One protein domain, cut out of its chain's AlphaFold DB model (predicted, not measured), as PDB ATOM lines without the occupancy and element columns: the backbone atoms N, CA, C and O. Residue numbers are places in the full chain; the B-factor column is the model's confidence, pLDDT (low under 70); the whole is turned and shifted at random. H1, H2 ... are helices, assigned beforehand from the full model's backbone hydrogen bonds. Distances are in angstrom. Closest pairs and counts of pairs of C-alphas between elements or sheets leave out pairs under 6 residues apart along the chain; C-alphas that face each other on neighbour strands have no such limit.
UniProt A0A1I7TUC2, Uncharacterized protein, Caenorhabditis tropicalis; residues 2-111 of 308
ATOM      1  N   GLU A   2      71.530  58.718  88.864       37.34
ATOM      2  CA  GLU A   2      71.094  60.091  89.220       37.34
ATOM      3  C   GLU A   2      70.976  60.408  90.725       37.34
ATOM      4  O   GLU A   2      70.956  61.576  91.107       37.34
ATOM      5  N   LYS A   3      70.927  59.403  91.613       36.62
ATOM      6  CA  LYS A   3      70.785  59.644  93.065       36.62
ATOM      7  C   LYS A   3      72.072  60.126  93.751       36.62
ATOM      8  O   LYS A   3      71.977  60.806  94.765       36.62
ATOM      9  N   ASN A   4      73.249  59.872  93.172       32.50
ATOM     10  CA  ASN A   4      74.530  60.299  93.756       32.50
ATOM     11  C   ASN A   4      74.929  61.730  93.349       32.50
ATOM     12  O   ASN A   4      75.631  62.401  94.099       32.50
ATOM     13  N   ALA A   5      74.426  62.238  92.217       36.19
ATOM     14  CA  ALA A   5      74.684  63.612  91.782       36.19
ATOM     15  C   ALA A   5      73.940  64.651  92.649       36.19
ATOM     16  O   ALA A   5      74.494  65.700  92.966       36.19
ATOM     17  N   LYS A   6      72.720  64.340  93.118       35.22
ATOM     18  CA  LYS A   6      71.934  65.241  93.986       35.22
ATOM     19  C   LYS A   6      72.498  65.396  95.404       35.22
ATOM     20  O   LYS A   6      72.360  66.465  95.989       35.22
ATOM     21  N   VAL A   7      73.163  64.374  95.947       34.44
ATOM     22  CA  VAL A   7      73.779  64.442  97.289       34.44
ATOM     23  C   VAL A   7      75.059  65.290  97.274       34.44
ATOM     24  O   VAL A   7      75.299  66.053  98.205       34.44
ATOM     25  N   LEU A   8      75.832  65.251  96.183       37.19
ATOM     26  CA  LEU A   8      77.001  66.120  95.990       37.19
ATOM     27  C   LEU A   8      76.621  67.589  95.721       37.19
ATOM     28  O   LEU A   8      77.308  68.490  96.197       37.19
ATOM     29  N   LEU A   9      75.506  67.844  95.026       37.50
ATOM     30  CA  LEU A   9      75.007  69.201  94.754       37.50
ATOM     31  C   LEU A   9      74.353  69.874  95.974       37.50
ATOM     32  O   LEU A   9      74.533  71.075  96.170       37.50
ATOM     33  N   ASN A  10      73.662  69.127  96.839       40.91
ATOM     34  CA  ASN A  10      73.058  69.707  98.046       40.91
ATOM     35  C   ASN A  10      74.104  70.037  99.125       40.91
ATOM     36  O   ASN A  10      74.046  71.113  99.712       40.91
ATOM     37  N   HIS A  11      75.125  69.192  99.315       49.97
ATOM     38  CA  HIS A  11      76.250  69.519 100.205       49.97
ATOM     39  C   HIS A  11      77.141  70.655  99.675       49.97
ATOM     40  O   HIS A  11      77.826  71.307 100.462       49.97
ATOM     41  N   SER A  12      77.138  70.899  98.361       60.22
ATOM     42  CA  SER A  12      77.875  71.996  97.724       60.22
ATOM     43  C   SER A  12      77.242  73.359  98.031       60.22
ATOM     44  O   SER A  12      77.926  74.264  98.505       60.22
ATOM     45  N   THR A  13      75.925  73.493  97.844       68.75
ATOM     46  CA  THR A  13      75.218  74.779  97.994       68.75
ATOM     47  C   THR A  13      75.224  75.290  99.438       68.75
ATOM     48  O   THR A  13      75.508  76.465  99.678       68.75
ATOM     49  N   ASP A  14      74.997  74.406 100.416       77.62
ATOM     50  CA  ASP A  14      75.017  74.774 101.841       77.62
ATOM     51  C   ASP A  14      76.420  75.184 102.304       77.62
ATOM     52  O   ASP A  14      76.587  76.105 103.110       77.62
ATOM     53  N   LYS A  15      77.454  74.543 101.749       82.25
ATOM     54  CA  LYS A  15      78.850  74.853 102.055       82.25
ATOM     55  C   LYS A  15      79.281  76.194 101.465       82.25
ATOM     56  O   LYS A  15      79.938  76.962 102.156       82.25
ATOM     57  N   LEU A  16      78.866  76.511 100.238       87.44
ATOM     58  CA  LEU A  16      79.122  77.817  99.620       87.44
ATOM     59  C   LEU A  16      78.395  78.947 100.357       87.44
ATOM     60  O   LEU A  16      78.985  79.990 100.629       87.44
ATOM     61  N   LYS A  17      77.145  78.718 100.774       87.31
ATOM     62  CA  LYS A  17      76.400  79.678 101.598       87.31
ATOM     63  C   LYS A  17      77.071  79.912 102.954       87.31
ATOM     64  O   LYS A  17      77.188  81.056 103.393       87.31
ATOM     65  N   THR A  18      77.545  78.841 103.593       86.56
ATOM     66  CA  THR A  18      78.312  78.917 104.848       86.56
ATOM     67  C   THR A  18      79.610  79.695 104.644       86.56
ATOM     68  O   THR A  18      79.900  80.608 105.411       86.56
ATOM     69  N   PHE A  19      80.354  79.389 103.577       91.50
ATOM     70  CA  PHE A  19      81.566  80.108 103.194       91.50
ATOM     71  C   PHE A  19      81.317  81.609 103.040       91.50
ATOM     72  O   PHE A  19      81.967  82.380 103.735       91.50
ATOM     73  N   ARG A  20      80.354  82.018 102.201       91.44
ATOM     74  CA  ARG A  20      80.031  83.438 101.979       91.44
ATOM     75  C   ARG A  20      79.635  84.138 103.282       91.44
ATOM     76  O   ARG A  20      80.147  85.207 103.583       91.44
ATOM     77  N   THR A  21      78.813  83.486 104.108       88.75
ATOM     78  CA  THR A  21      78.388  84.035 105.409       88.75
ATOM     79  C   THR A  21      79.576  84.282 106.342       88.75
ATOM     80  O   THR A  21      79.681  85.349 106.943       88.75
ATOM     81  N   ILE A  22      80.484  83.309 106.469       89.38
ATOM     82  CA  ILE A  22      81.689  83.458 107.295       89.38
ATOM     83  C   ILE A  22      82.611  84.517 106.697       89.38
ATOM     84  O   ILE A  22      83.155  85.330 107.439       89.38
ATOM     85  N   ALA A  23      82.774  84.524 105.375       90.94
ATOM     86  CA  ALA A  23      83.653  85.450 104.685       90.94
ATOM     87  C   ALA A  23      83.221  86.916 104.884       90.94
ATOM     88  O   ALA A  23      84.058  87.764 105.199       90.94
ATOM     89  N   ASP A  24      81.915  87.183 104.830       88.88
ATOM     90  CA  ASP A  24      81.323  88.479 105.176       88.88
ATOM     91  C   ASP A  24      81.586  88.871 106.637       88.88
ATOM     92  O   ASP A  24      81.889  90.027 106.947       88.88
ATOM     93  N   LEU A  25      81.452  87.912 107.560       88.06
ATOM     94  CA  LEU A  25      81.658  88.134 108.995       88.06
ATOM     95  C   LEU A  25      83.112  88.464 109.333       88.06
ATOM     96  O   LEU A  25      83.355  89.250 110.242       88.06
ATOM     97  N   ILE A  26      84.067  87.909 108.588       89.19
ATOM     98  CA  ILE A  26      85.501  88.196 108.742       89.19
ATOM     99  C   ILE A  26      85.986  89.338 107.833       89.19
ATOM    100  O   ILE A  26      87.188  89.511 107.643       89.19
ATOM    101  N   HIS A  27      85.051  90.140 107.313       88.88
ATOM    102  CA  HIS A  27      85.300  91.395 106.598       88.88
ATOM    103  C   HIS A  27      86.031  91.260 105.256       88.88
ATOM    104  O   HIS A  27      86.659  92.219 104.799       88.88
ATOM    105  N   LEU A  28      85.945  90.098 104.606       90.50
ATOM    106  CA  LEU A  28      86.437  89.952 103.238       90.50
ATOM    107  C   LEU A  28      85.605  90.813 102.281       90.50
ATOM    108  O   LEU A  28      84.415  91.044 102.492       90.50
ATOM    109  N   THR A  29      86.246  91.321 101.231       89.69
ATOM    110  CA  THR A  29      85.549  92.090 100.195       89.69
ATOM    111  C   THR A  29      84.739  91.160  99.292       89.69
ATOM    112  O   THR A  29      85.138  90.016  99.093       89.69
ATOM    113  N   GLU A  30      83.656  91.644  98.675       91.25
ATOM    114  CA  GLU A  30      82.864  90.828  97.729       91.25
ATOM    115  C   GLU A  30      83.746  90.242  96.614       91.25
ATOM    116  O   GLU A  30      83.670  89.059  96.300       91.25
ATOM    117  N   LYS A  31      84.682  91.050  96.094       91.06
ATOM    118  CA  LYS A  31      85.670  90.604  95.105       91.06
ATOM    119  C   LYS A  31      86.509  89.433  95.626       91.06
ATOM    120  O   LYS A  31      86.764  88.482  94.892       91.06
ATOM    121  N   ASP A  32      86.942  89.504  96.883       91.81
ATOM    122  CA  ASP A  32      87.713  88.431  97.499       91.81
ATOM    123  C   ASP A  32      86.911  87.154  97.668       91.81
ATOM    124  O   ASP A  32      87.425  86.067  97.410       91.81
ATOM    125  N   ILE A  33      85.654  87.294  98.072       93.19
ATOM    126  CA  ILE A  33      84.719  86.187  98.227       93.19
ATOM    127  C   ILE A  33      84.518  85.487  96.883       93.19
ATOM    128  O   ILE A  33      84.741  84.279  96.796       93.19
ATOM    129  N   ASP A  34      84.192  86.238  95.831       92.25
ATOM    130  CA  ASP A  34      83.933  85.704  94.491       92.25
ATOM    131  C   ASP A  34      85.155  85.004  93.874       92.25
ATOM    132  O   ASP A  34      85.025  84.027  93.129       92.25
ATOM    133  N   GLU A  35      86.365  85.489  94.152       92.31
ATOM    134  CA  GLU A  35      87.596  84.847  93.693       92.31
ATOM    135  C   GLU A  35      87.931  83.590  94.504       92.31
ATOM    136  O   GLU A  35      88.228  82.548  93.916       92.31
ATOM    137  N   MET A  36      87.841  83.651  95.836       92.69
ATOM    138  CA  MET A  36      88.139  82.515  96.714       92.69
ATOM    139  C   MET A  36      87.126  81.380  96.602       92.69
ATOM    140  O   MET A  36      87.491  80.219  96.800       92.69
ATOM    141  N   GLU A  37      85.874  81.682  96.259       93.06
ATOM    142  CA  GLU A  37      84.828  80.680  96.045       93.06
ATOM    143  C   GLU A  37      85.216  79.664  94.958       93.06
ATOM    144  O   GLU A  37      84.853  78.487  95.027       93.06
ATOM    145  N   LYS A  38      86.038  80.090  93.990       92.06
ATOM    146  CA  LYS A  38      86.555  79.243  92.905       92.06
ATOM    147  C   LYS A  38      87.578  78.215  93.398       92.06
ATOM    148  O   LYS A  38      87.861  77.252  92.686       92.06
ATOM    149  N   ASN A  39      88.133  78.392  94.601       92.06
ATOM    150  CA  ASN A  39      89.113  77.494  95.197       92.06
ATOM    151  C   ASN A  39      88.458  76.596  96.272       92.06
ATOM    152  O   ASN A  39      88.294  77.006  97.427       92.06
ATOM    153  N   PRO A  40      88.142  75.322  95.963       90.81
ATOM    154  CA  PRO A  40      87.418  74.445  96.885       90.81
ATOM    155  C   PRO A  40      88.197  74.131  98.170       90.81
ATOM    156  O   PRO A  40      87.589  73.778  99.186       90.81
ATOM    157  N   LYS A  41      89.534  74.266  98.163       92.50
ATOM    158  CA  LYS A  41      90.352  74.112  99.375       92.50
ATOM    159  C   LYS A  41      90.118  75.273 100.341       92.50
ATOM    160  O   LYS A  41      89.948  75.014 101.530       92.50
ATOM    161  N   ILE A  42      90.049  76.509  99.841       92.75
ATOM    162  CA  ILE A  42      89.745  77.698 100.653       92.75
ATOM    163  C   ILE A  42      88.333  77.594 101.228       92.75
ATOM    164  O   ILE A  42      88.158  77.679 102.445       92.75
ATOM    165  N   VAL A  43      87.344  77.294 100.379       91.88
ATOM    166  CA  VAL A  43      85.947  77.089 100.798       91.88
ATOM    167  C   VAL A  43      85.856  76.047 101.915       91.88
ATOM    168  O   VAL A  43      85.135  76.238 102.896       91.88
ATOM    169  N   LYS A  44      86.613  74.946 101.804       91.06
ATOM    170  CA  LYS A  44      86.685  73.912 102.842       91.06
ATOM    171  C   LYS A  44      87.257  74.446 104.158       91.06
ATOM    172  O   LYS A  44      86.615  74.237 105.181       91.06
ATOM    173  N   ILE A  45      88.402  75.133 104.131       90.94
ATOM    174  CA  ILE A  45      89.049  75.691 105.335       90.94
ATOM    175  C   ILE A  45      88.089  76.604 106.097       90.94
ATOM    176  O   ILE A  45      87.858  76.422 107.292       90.94
ATOM    177  N   VAL A  46      87.502  77.566 105.387       90.69
ATOM    178  CA  VAL A  46      86.630  78.581 105.983       90.69
ATOM    179  C   VAL A  46      85.352  77.943 106.527       90.69
ATOM    180  O   VAL A  46      84.995  78.178 107.677       90.69
ATOM    181  N   SER A  47      84.705  77.057 105.763       88.81
ATOM    182  CA  SER A  47      83.468  76.396 106.213       88.81
ATOM    183  C   SER A  47      83.687  75.505 107.443       88.81
ATOM    184  O   SER A  47      82.839  75.448 108.326       88.81
ATOM    185  N   GLU A  48      84.833  74.820 107.529       88.00
ATOM    186  CA  GLU A  48      85.188  73.971 108.677       88.00
ATOM    187  C   GLU A  48      85.605  74.769 109.919       88.00
ATOM    188  O   GLU A  48      85.688  74.204 111.013       88.00
ATOM    189  N   SER A  49      85.863  76.071 109.774       85.69
ATOM    190  CA  SER A  49      86.206  76.949 110.899       85.69
ATOM    191  C   SER A  49      84.997  77.217 111.798       85.69
ATOM    192  O   SER A  49      85.165  77.454 112.990       85.69
ATOM    193  N   LEU A  50      83.773  77.078 111.275       80.12
ATOM    194  CA  LEU A  50      82.545  77.215 112.061       80.12
ATOM    195  C   LEU A  50      82.428  76.153 113.163       80.12
ATOM    196  O   LEU A  50      82.009  76.447 114.282       80.12
ATOM    197  N   SER A  51      82.865  74.928 112.866       73.50
ATOM    198  CA  SER A  51      82.853  73.814 113.815       73.50
ATOM    199  C   SER A  51      83.717  74.088 115.050       73.50
ATOM    200  O   SER A  51      83.445  73.542 116.115       73.50
ATOM    201  N   ALA A  52      84.736  74.949 114.931       66.88
ATOM    202  CA  ALA A  52      85.590  75.344 116.051       66.88
ATOM    203  C   ALA A  52      84.861  76.232 117.077       66.88
ATOM    204  O   ALA A  52      85.292  76.322 118.221       66.88
ATOM    205  N   LEU A  53      83.737  76.846 116.695       66.56
ATOM    206  CA  LEU A  53      82.922  77.700 117.562       66.56
ATOM    207  C   LEU A  53      81.764  76.949 118.233       66.56
ATOM    208  O   LEU A  53      80.857  77.581 118.772       66.56
ATOM    209  N   GLY A  54      81.728  75.612 118.140       62.25
ATOM    210  CA  GLY A  54      80.629  74.793 118.670       62.25
ATOM    211  C   GLY A  54      79.259  75.131 118.067       62.25
ATOM    212  O   GLY A  54      78.226  74.740 118.607       62.25
ATOM    213  N   SER A  55      79.244  75.878 116.961       58.16
ATOM    214  CA  SER A  55      78.046  76.435 116.349       58.16
ATOM    215  C   SER A  55      77.626  75.584 115.155       58.16
ATOM    216  O   SER A  55      78.438  75.238 114.298       58.16
ATOM    217  N   SER A  56      76.340  75.236 115.099       55.09
ATOM    218  CA  SER A  56      75.760  74.547 113.944       55.09
ATOM    219  C   SER A  56      75.741  75.479 112.718       55.09
ATOM    220  O   SER A  56      75.485  76.672 112.893       55.09
ATOM    221  N   PRO A  57      75.910  74.966 111.480       53.25
ATOM    222  CA  PRO A  57      75.748  75.737 110.235       53.25
ATOM    223  C   PRO A  57      74.400  76.464 110.105       53.25
ATOM    224  O   PRO A  57      74.285  77.423 109.350       53.25
ATOM    225  N   ASN A  58      73.392  76.022 110.865       50.91
ATOM    226  CA  ASN A  58      72.052  76.609 110.899       50.91
ATOM    227  C   ASN A  58      71.865  77.662 112.007       50.91
ATOM    228  O   ASN A  58      70.745  78.126 112.218       50.91
ATOM    229  N   CYS A  59      72.915  78.008 112.755       50.03
ATOM    230  CA  CYS A  59      72.837  79.015 113.806       50.03
ATOM    231  C   CYS A  59      72.872  80.420 113.192       50.03
ATOM    232  O   CYS A  59      73.720  80.714 112.349       50.03
ATOM    233  N   THR A  60      71.968  81.301 113.616       56.28
ATOM    234  CA  THR A  60      71.971  82.712 113.220       56.28
ATOM    235  C   THR A  60      73.197  83.388 113.834       56.28
ATOM    236  O   THR A  60      73.172  83.790 114.994       56.28
ATOM    237  N   ILE A  61      74.294  83.471 113.081       60.94
ATOM    238  CA  ILE A  61      75.528  84.089 113.566       60.94
ATOM    239  C   ILE A  61      75.304  85.601 113.666       60.94
ATOM    240  O   ILE A  61      75.003  86.265 112.671       60.94
ATOM    241  N   THR A  62      75.425  86.158 114.869       60.41
ATOM    242  CA  THR A  62      75.321  87.600 115.084       60.41
ATOM    243  C   THR A  62      76.550  88.313 114.523       60.41
ATOM    244  O   THR A  62      77.685  87.887 114.734       60.41
ATOM    245  N   LYS A  63      76.332  89.428 113.810       68.56
ATOM    246  CA  LYS A  63      77.395  90.340 113.348       68.56
ATOM    247  C   LYS A  63      77.914  91.181 114.517       68.56
ATOM    248  O   LYS A  63      77.740  92.396 114.544       68.56
ATOM    249  N   ASP A  64      78.507  90.533 115.511       78.75
ATOM    250  CA  ASP A  64      79.194  91.210 116.605       78.75
ATOM    251  C   ASP A  64      80.715  91.012 116.514       78.75
ATOM    252  O   ASP A  64      81.232  90.097 115.859       78.75
ATOM    253  N   LYS A  65      81.451  91.917 117.163       75.06
ATOM    254  CA  LYS A  65      82.916  91.957 117.112       75.06
ATOM    255  C   LYS A  65      83.561  90.713 117.731       75.06
ATOM    256  O   LYS A  65      84.608  90.284 117.253       75.06
ATOM    257  N   ALA A  66      82.976  90.141 118.785       79.19
ATOM    258  CA  ALA A  66      83.547  88.973 119.453       79.19
ATOM    259  C   ALA A  66      83.431  87.734 118.560       79.19
ATOM    260  O   ALA A  66      84.420  87.031 118.362       79.19
ATOM    261  N   THR A  67      82.265  87.537 117.948       80.88
ATOM    262  CA  THR A  67      82.017  86.457 116.989       80.88
ATOM    263  C   THR A  67      82.913  86.575 115.757       80.88
ATOM    264  O   THR A  67      83.531  85.594 115.345       80.88
ATOM    265  N   SER A  68      83.069  87.787 115.215       83.00
ATOM    266  CA  SER A  68      83.953  88.045 114.067       83.00
ATOM    267  C   SER A  68      85.418  87.731 114.406       83.00
ATOM    268  O   SER A  68      86.082  86.998 113.675       83.00
ATOM    269  N   ASN A  69      85.908  88.190 115.565       82.31
ATOM    270  CA  ASN A  69      87.265  87.889 116.035       82.31
ATOM    271  C   ASN A  69      87.492  86.386 116.252       82.31
ATOM    272  O   ASN A  69      88.551  85.867 115.903       82.31
ATOM    273  N   ALA A  70      86.510  85.684 116.820       85.88
ATOM    274  CA  ALA A  70      86.599  84.249 117.054       85.88
ATOM    275  C   ALA A  70      86.639  83.460 115.733       85.88
ATOM    276  O   ALA A  70      87.415  82.515 115.609       85.88
ATOM    277  N   LEU A  71      85.871  83.884 114.721       88.38
ATOM    278  CA  LEU A  71      85.924  83.316 113.371       88.38
ATOM    279  C   LEU A  71      87.274  83.564 112.692       88.38
ATOM    280  O   LEU A  71      87.849  82.627 112.145       88.38
ATOM    281  N   ILE A  72      87.803  84.792 112.757       88.69
ATOM    282  CA  ILE A  72      89.138  85.122 112.226       88.69
ATOM    283  C   ILE A  72      90.189  84.206 112.859       88.69
ATOM    284  O   ILE A  72      90.996  83.613 112.144       88.69
ATOM    285  N   GLN A  73      90.155  84.051 114.186       87.62
ATOM    286  CA  GLN A  73      91.089  83.191 114.906       87.62
ATOM    287  C   GLN A  73      90.936  81.717 114.503       87.62
ATOM    288  O   GLN A  73      91.934  81.058 114.229       87.62
ATOM    289  N   ALA A  74      89.705  81.214 114.383       90.00
ATOM    290  CA  ALA A  74      89.451  79.841 113.952       90.00
ATOM    291  C   ALA A  74      89.986  79.563 112.535       90.00
ATOM    292  O   ALA A  74      90.619  78.530 112.306       90.00
ATOM    293  N   VAL A  75      89.783  80.496 111.596       91.12
ATOM    294  CA  VAL A  75      90.342  80.404 110.238       91.12
ATOM    295  C   VAL A  75      91.870  80.427 110.289       91.12
ATOM    296  O   VAL A  75      92.523  79.603 109.647       91.12
ATOM    297  N   TRP A  76      92.452  81.318 111.095       89.88
ATOM    298  CA  TRP A  76      93.900  81.416 111.272       89.88
ATOM    299  C   TRP A  76      94.503  80.118 111.814       89.88
ATOM    300  O   TRP A  76      95.498  79.626 111.282       89.88
ATOM    301  N   ASP A  77      93.886  79.524 112.833       89.50
ATOM    302  CA  ASP A  77      94.346  78.276 113.441       89.50
ATOM    303  C   ASP A  77      94.248  77.097 112.467       89.50
ATOM    304  O   ASP A  77      95.124  76.234 112.455       89.50
ATOM    305  N   LYS A  78      93.247  77.088 111.579       89.88
ATOM    306  CA  LYS A  78      93.143  76.099 110.493       89.88
ATOM    307  C   LYS A  78      94.205  76.274 109.407       89.88
ATOM    308  O   LYS A  78      94.523  75.300 108.723       89.88
ATOM    309  N   CYS A  79      94.733  77.481 109.233       89.50
ATOM    310  CA  CYS A  79      95.847  77.771 108.329       89.50
ATOM    311  C   CYS A  79      97.219  77.563 108.988       89.50
ATOM    312  O   CYS A  79      98.214  77.382 108.287       89.50
ATOM    313  N   LYS A  80      97.298  77.583 110.322       84.81
ATOM    314  CA  LYS A  80      98.552  77.455 111.067       84.81
ATOM    315  C   LYS A  80      99.216  76.100 110.791       84.81
ATOM    316  O   LYS A  80      98.598  75.052 110.939       84.81
ATOM    317  N   GLY A  81     100.489  76.131 110.391       80.19
ATOM    318  CA  GLY A  81     101.271  74.928 110.072       80.19
ATOM    319  C   GLY A  81     101.015  74.341 108.679       80.19
ATOM    320  O   GLY A  81     101.596  73.313 108.345       80.19
ATOM    321  N   ARG A  82     100.172  74.977 107.856       87.75
ATOM    322  CA  ARG A  82      99.968  74.588 106.457       87.75
ATOM    323  C   ARG A  82     100.884  75.384 105.535       87.75
ATOM    324  O   ARG A  82     101.050  76.585 105.720       87.75
ATOM    325  N   THR A  83     101.414  74.710 104.521       85.31
ATOM    326  CA  THR A  83     102.293  75.281 103.486       85.31
ATOM    327  C   THR A  83     101.662  75.234 102.093       85.31
ATOM    328  O   THR A  83     102.328  75.468 101.091       85.31
ATOM    329  N   ASP A  84     100.374  74.886 101.988       93.12
ATOM    330  CA  ASP A  84      99.699  74.845 100.696       93.12
ATOM    331  C   ASP A  84      99.234  76.233 100.245       93.12
ATOM    332  O   ASP A  84      98.731  77.024 101.044       93.12
ATOM    333  N   ALA A  85      99.314  76.479  98.934       91.00
ATOM    334  CA  ALA A  85      98.985  77.764  98.312       91.00
ATOM    335  C   ALA A  85      97.597  78.311  98.694       91.00
ATOM    336  O   ALA A  85      97.417  79.519  98.796       91.00
ATOM    337  N   ALA A  86      96.612  77.442  98.954       91.12
ATOM    338  CA  ALA A  86      95.281  77.877  99.379       91.12
ATOM    339  C   ALA A  86      95.285  78.461 100.803       91.12
ATOM    340  O   ALA A  86      94.581  79.433 101.067       91.12
ATOM    341  N   ALA A  87      96.067  77.884 101.720       91.25
ATOM    342  CA  ALA A  87      96.234  78.431 103.060       91.25
ATOM    343  C   ALA A  87      97.012  79.754 103.023       91.25
ATOM    344  O   ALA A  87      96.633  80.691 103.721       91.25
ATOM    345  N   GLU A  88      98.048  79.859 102.190       87.56
ATOM    346  CA  GLU A  88      98.804  81.104 102.014       87.56
ATOM    347  C   GLU A  88      97.943  82.223 101.421       87.56
ATOM    348  O   GLU A  88      97.891  83.314 101.991       87.56
ATOM    349  N   GLU A  89      97.209  81.938 100.342       90.50
ATOM    350  CA  GLU A  89      96.287  82.881  99.703       90.50
ATOM    351  C   GLU A  89      95.225  83.377 100.693       90.50
ATOM    352  O   GLU A  89      95.034  84.587 100.849       90.50
ATOM    353  N   LEU A  90      94.572  82.455 101.411       91.75
ATOM    354  CA  LEU A  90      93.569  82.796 102.420       91.75
ATOM    355  C   LEU A  90      94.169  83.664 103.530       91.75
ATOM    356  O   LEU A  90      93.563  84.651 103.938       91.75
ATOM    357  N   MET A  91      95.376  83.343 103.997       89.12
ATOM    358  CA  MET A  91      96.059  84.121 105.029       89.12
ATOM    359  C   MET A  91      96.451  85.518 104.548       89.12
ATOM    360  O   MET A  91      96.393  86.462 105.335       89.12
ATOM    361  N   CYS A  92      96.839  85.679 103.282       86.00
ATOM    362  CA  CYS A  92      97.087  86.995 102.695       86.00
ATOM    363  C   CYS A  92      95.798  87.828 102.648       86.00
ATOM    364  O   CYS A  92      95.761  88.924 103.206       86.00
ATOM    365  N   ARG A  93      94.702  87.279 102.105       89.44
ATOM    366  CA  ARG A  93      93.415  87.994 102.038       89.44
ATOM    367  C   ARG A  93      92.838  88.304 103.421       89.44
ATOM    368  O   ARG A  93      92.311  89.392 103.630       89.44
ATOM    369  N   LEU A  94      92.992  87.398 104.388       89.06
ATOM    370  CA  LEU A  94      92.549  87.611 105.767       89.06
ATOM    371  C   LEU A  94      93.335  88.736 106.453       89.06
ATOM    372  O   LEU A  94      92.747  89.570 107.138       89.06
ATOM    373  N   ARG A  95      94.660  88.793 106.254       84.69
ATOM    374  CA  ARG A  95      95.489  89.895 106.772       84.69
ATOM    375  C   ARG A  95      95.060  91.229 106.179       84.69
ATOM    376  O   ARG A  95      94.914  92.178 106.944       84.69
ATOM    377  N   ARG A  96      94.815  91.270 104.868       85.31
ATOM    378  CA  ARG A  96      94.319  92.458 104.175       85.31
ATOM    379  C   ARG A  96      92.974  92.924 104.731       85.31
ATOM    380  O   ARG A  96      92.856  94.050 105.200       85.31
ATOM    381  N   ALA A  97      91.977  92.039 104.752       87.12
ATOM    382  CA  ALA A  97      90.644  92.350 105.265       87.12
ATOM    383  C   ALA A  97      90.679  92.855 106.712       87.12
ATOM    384  O   ALA A  97      90.039  93.854 107.046       87.12
ATOM    385  N   ASN A  98      91.479  92.212 107.566       83.31
ATOM    386  CA  ASN A  98      91.649  92.643 108.946       83.31
ATOM    387  C   ASN A  98      92.366  94.001 109.045       83.31
ATOM    388  O   ASN A  98      91.953  94.841 109.840       83.31
ATOM    389  N   HIS A  99      93.402  94.244 108.231       82.88
ATOM    390  CA  HIS A  99      94.084  95.540 108.169       82.88
ATOM    391  C   HIS A  99      93.108  96.661 107.803       82.88
ATOM    392  O   HIS A  99      93.003  97.641 108.539       82.88
ATOM    393  N   GLU A 100      92.341  96.481 106.731       84.50
ATOM    394  CA  GLU A 100      91.363  97.461 106.258       84.50
ATOM    395  C   GLU A 100      90.235  97.693 107.249       84.50
ATOM    396  O   GLU A 100      89.844  98.833 107.513       84.50
ATOM    397  N   HIS A 101      89.722  96.621 107.849       83.69
ATOM    398  CA  HIS A 101      88.713  96.733 108.888       83.69
ATOM    399  C   HIS A 101      89.244  97.506 110.103       83.69
ATOM    400  O   HIS A 101      88.554  98.391 110.621       83.69
ATOM    401  N   CYS A 102      90.473  97.218 110.546       79.81
ATOM    402  CA  CYS A 102      91.123  97.949 111.628       79.81
ATOM    403  C   CYS A 102      91.366  99.416 111.260       79.81
ATOM    404  O   CYS A 102      91.031 100.282 112.066       79.81
ATOM    405  N   LYS A 103      91.870  99.707 110.054       82.25
ATOM    406  CA  LYS A 103      92.097 101.068 109.548       82.25
ATOM    407  C   LYS A 103      90.794 101.865 109.526       82.25
ATOM    408  O   LYS A 103      90.718 102.927 110.138       82.25
ATOM    409  N   LYS A 104      89.736 101.330 108.906       83.31
ATOM    410  CA  LYS A 104      88.407 101.966 108.852       83.31
ATOM    411  C   LYS A 104      87.832 102.187 110.244       83.31
ATOM    412  O   LYS A 104      87.403 103.292 110.557       83.31
ATOM    413  N   SER A 105      87.870 101.168 111.100       78.19
ATOM    414  CA  SER A 105      87.387 101.279 112.481       78.19
ATOM    415  C   SER A 105      88.175 102.312 113.283       78.19
ATOM    416  O   SER A 105      87.592 103.030 114.091       78.19
ATOM    417  N   PHE A 106      89.488 102.407 113.079       78.00
ATOM    418  CA  PHE A 106      90.327 103.392 113.747       78.00
ATOM    419  C   PHE A 106      89.977 104.814 113.303       78.00
ATOM    420  O   PHE A 106      89.727 105.660 114.159       78.00
ATOM    421  N   LEU A 107      89.888 105.053 111.993       79.38
ATOM    422  CA  LEU A 107      89.570 106.363 111.416       79.38
ATOM    423  C   LEU A 107      88.125 106.813 111.693       79.38
ATOM    424  O   LEU A 107      87.866 108.005 111.794       79.38
ATOM    425  N   LEU A 108      87.178 105.880 111.835       80.00
ATOM    426  CA  LEU A 108      85.787 106.195 112.186       80.00
ATOM    427  C   LEU A 108      85.622 106.548 113.667       80.00
ATOM    428  O   LEU A 108      84.858 107.446 114.005       80.00
ATOM    429  N   ASN A 109      86.313 105.828 114.556       73.44
ATOM    430  CA  ASN A 109      86.153 106.002 116.003       73.44
ATOM    431  C   ASN A 109      87.051 107.089 116.591       73.44
ATOM    432  O   ASN A 109      86.867 107.475 117.743       73.44
ATOM    433  N   ASN A 110      88.037 107.566 115.835       68.62
ATOM    434  CA  ASN A 110      88.975 108.561 116.313       68.62
ATOM    435  C   ASN A 110      89.135 109.655 115.254       68.62
ATOM    436  O   ASN A 110      89.343 109.364 114.082       68.62
ATOM    437  N   SER A 111      89.111 110.922 115.668       69.56
ATOM    438  CA  SER A 111      89.348 112.086 114.799       69.56
ATOM    439  C   SER A 111      90.835 112.259 114.437       69.56
ATOM    440  O   SER A 111      91.366 113.368 114.496       69.56
TER     441      SER A 111
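AT A GLANCE: This is residues 2 to 111 of the 308 residues of an uncharacterized protein of Caenorhabditis tropicalis (UniProt A0A1I7TUC2). H5, the longest helix by residues, folds back along H4 as a helical hairpin, and H3 crosses H4 and H1, so that H3 and H4 make the middle of a small body of crossed helices, with short H2 packed near the end of H1. From this body two arms stick out at opposite ends and make the length: residues 2 to 11 of H1, and residues 102 to 111, of which 102 to 109 belong to H5. The printed part has 110 residues, with five named helices in the order H1, H2, H3, H4, H5, and no named strand; the class is all helix. The whole is compact, with a radius of gyration of the C-alphas of 14.9 A, and elongated, spanning 61 by 32 by 25 A.

HOW THE PARTS SIT: H5, residues 85 to 109, touches H4, residues 65 to 79, with its residues 87 to 94 alone. The two form a hairpin, at a shallow tilt of 22 degrees, opposite ways, and the closest C-alphas, of Cys 79 and Ala 87, are 5.3 A apart. H3, residues 40 to 53, touches H4 at a steep tilt of 54 degrees, closest at the C-alphas of Ser 49 and Ala 74, 5.3 A. Residues 41 to 42 of H3 touch residues 86 to 90 of H5, closest at the C-alphas of Ile 42 and Ala 86, 5.7 A. H1, residues 2 to 25, touches H3 with residues 15 to 23 alone, closest at the C-alphas of Phe 19 and Ser 47, 5.1 A; the steep tilt of 67 degrees is only just short of about perpendicular. H1 and H4 only just touch, with 3 pairs of C-alphas within 8 A, closest at Leu 25 and Ser 68, 5.6 A. H2, residues 30 to 36, and H1 only just touch, also with 3 pairs, closest at the C-alphas of Ala 23 and Ile 33, 6.6 A. H1 and H5 are apart, as are H2 and H4. Every O i to N i+4 pair is within hydrogen-bond range in H2, H4 and H5, against 16 of 20 in H1 and 6 of 10 in H3.

IN THESE COORDINATES: H1 begins at C-alpha 2 (71.094, 60.091, 89.220) and is 35.9 A long. H2 has 7 residues. H3 is 21.4 A long, from C-alpha 40 (87.418, 74.445, 96.885), and H4 is 21.1 A. H5, 35.7 A, ends at C-alpha 109 (86.153, 106.002, 116.003).

THE WHOLE: The C-alphas farthest apart are those of Glu 2 and Ser 111, 60.8 A. The printed part has no cut. The link from H3 to H4, 11 residues, is long; the others are tight. The mean pLDDT of the printed part is 78.8, and residues 2 to 13, 52 to 63 and 110 to 111 are under 70.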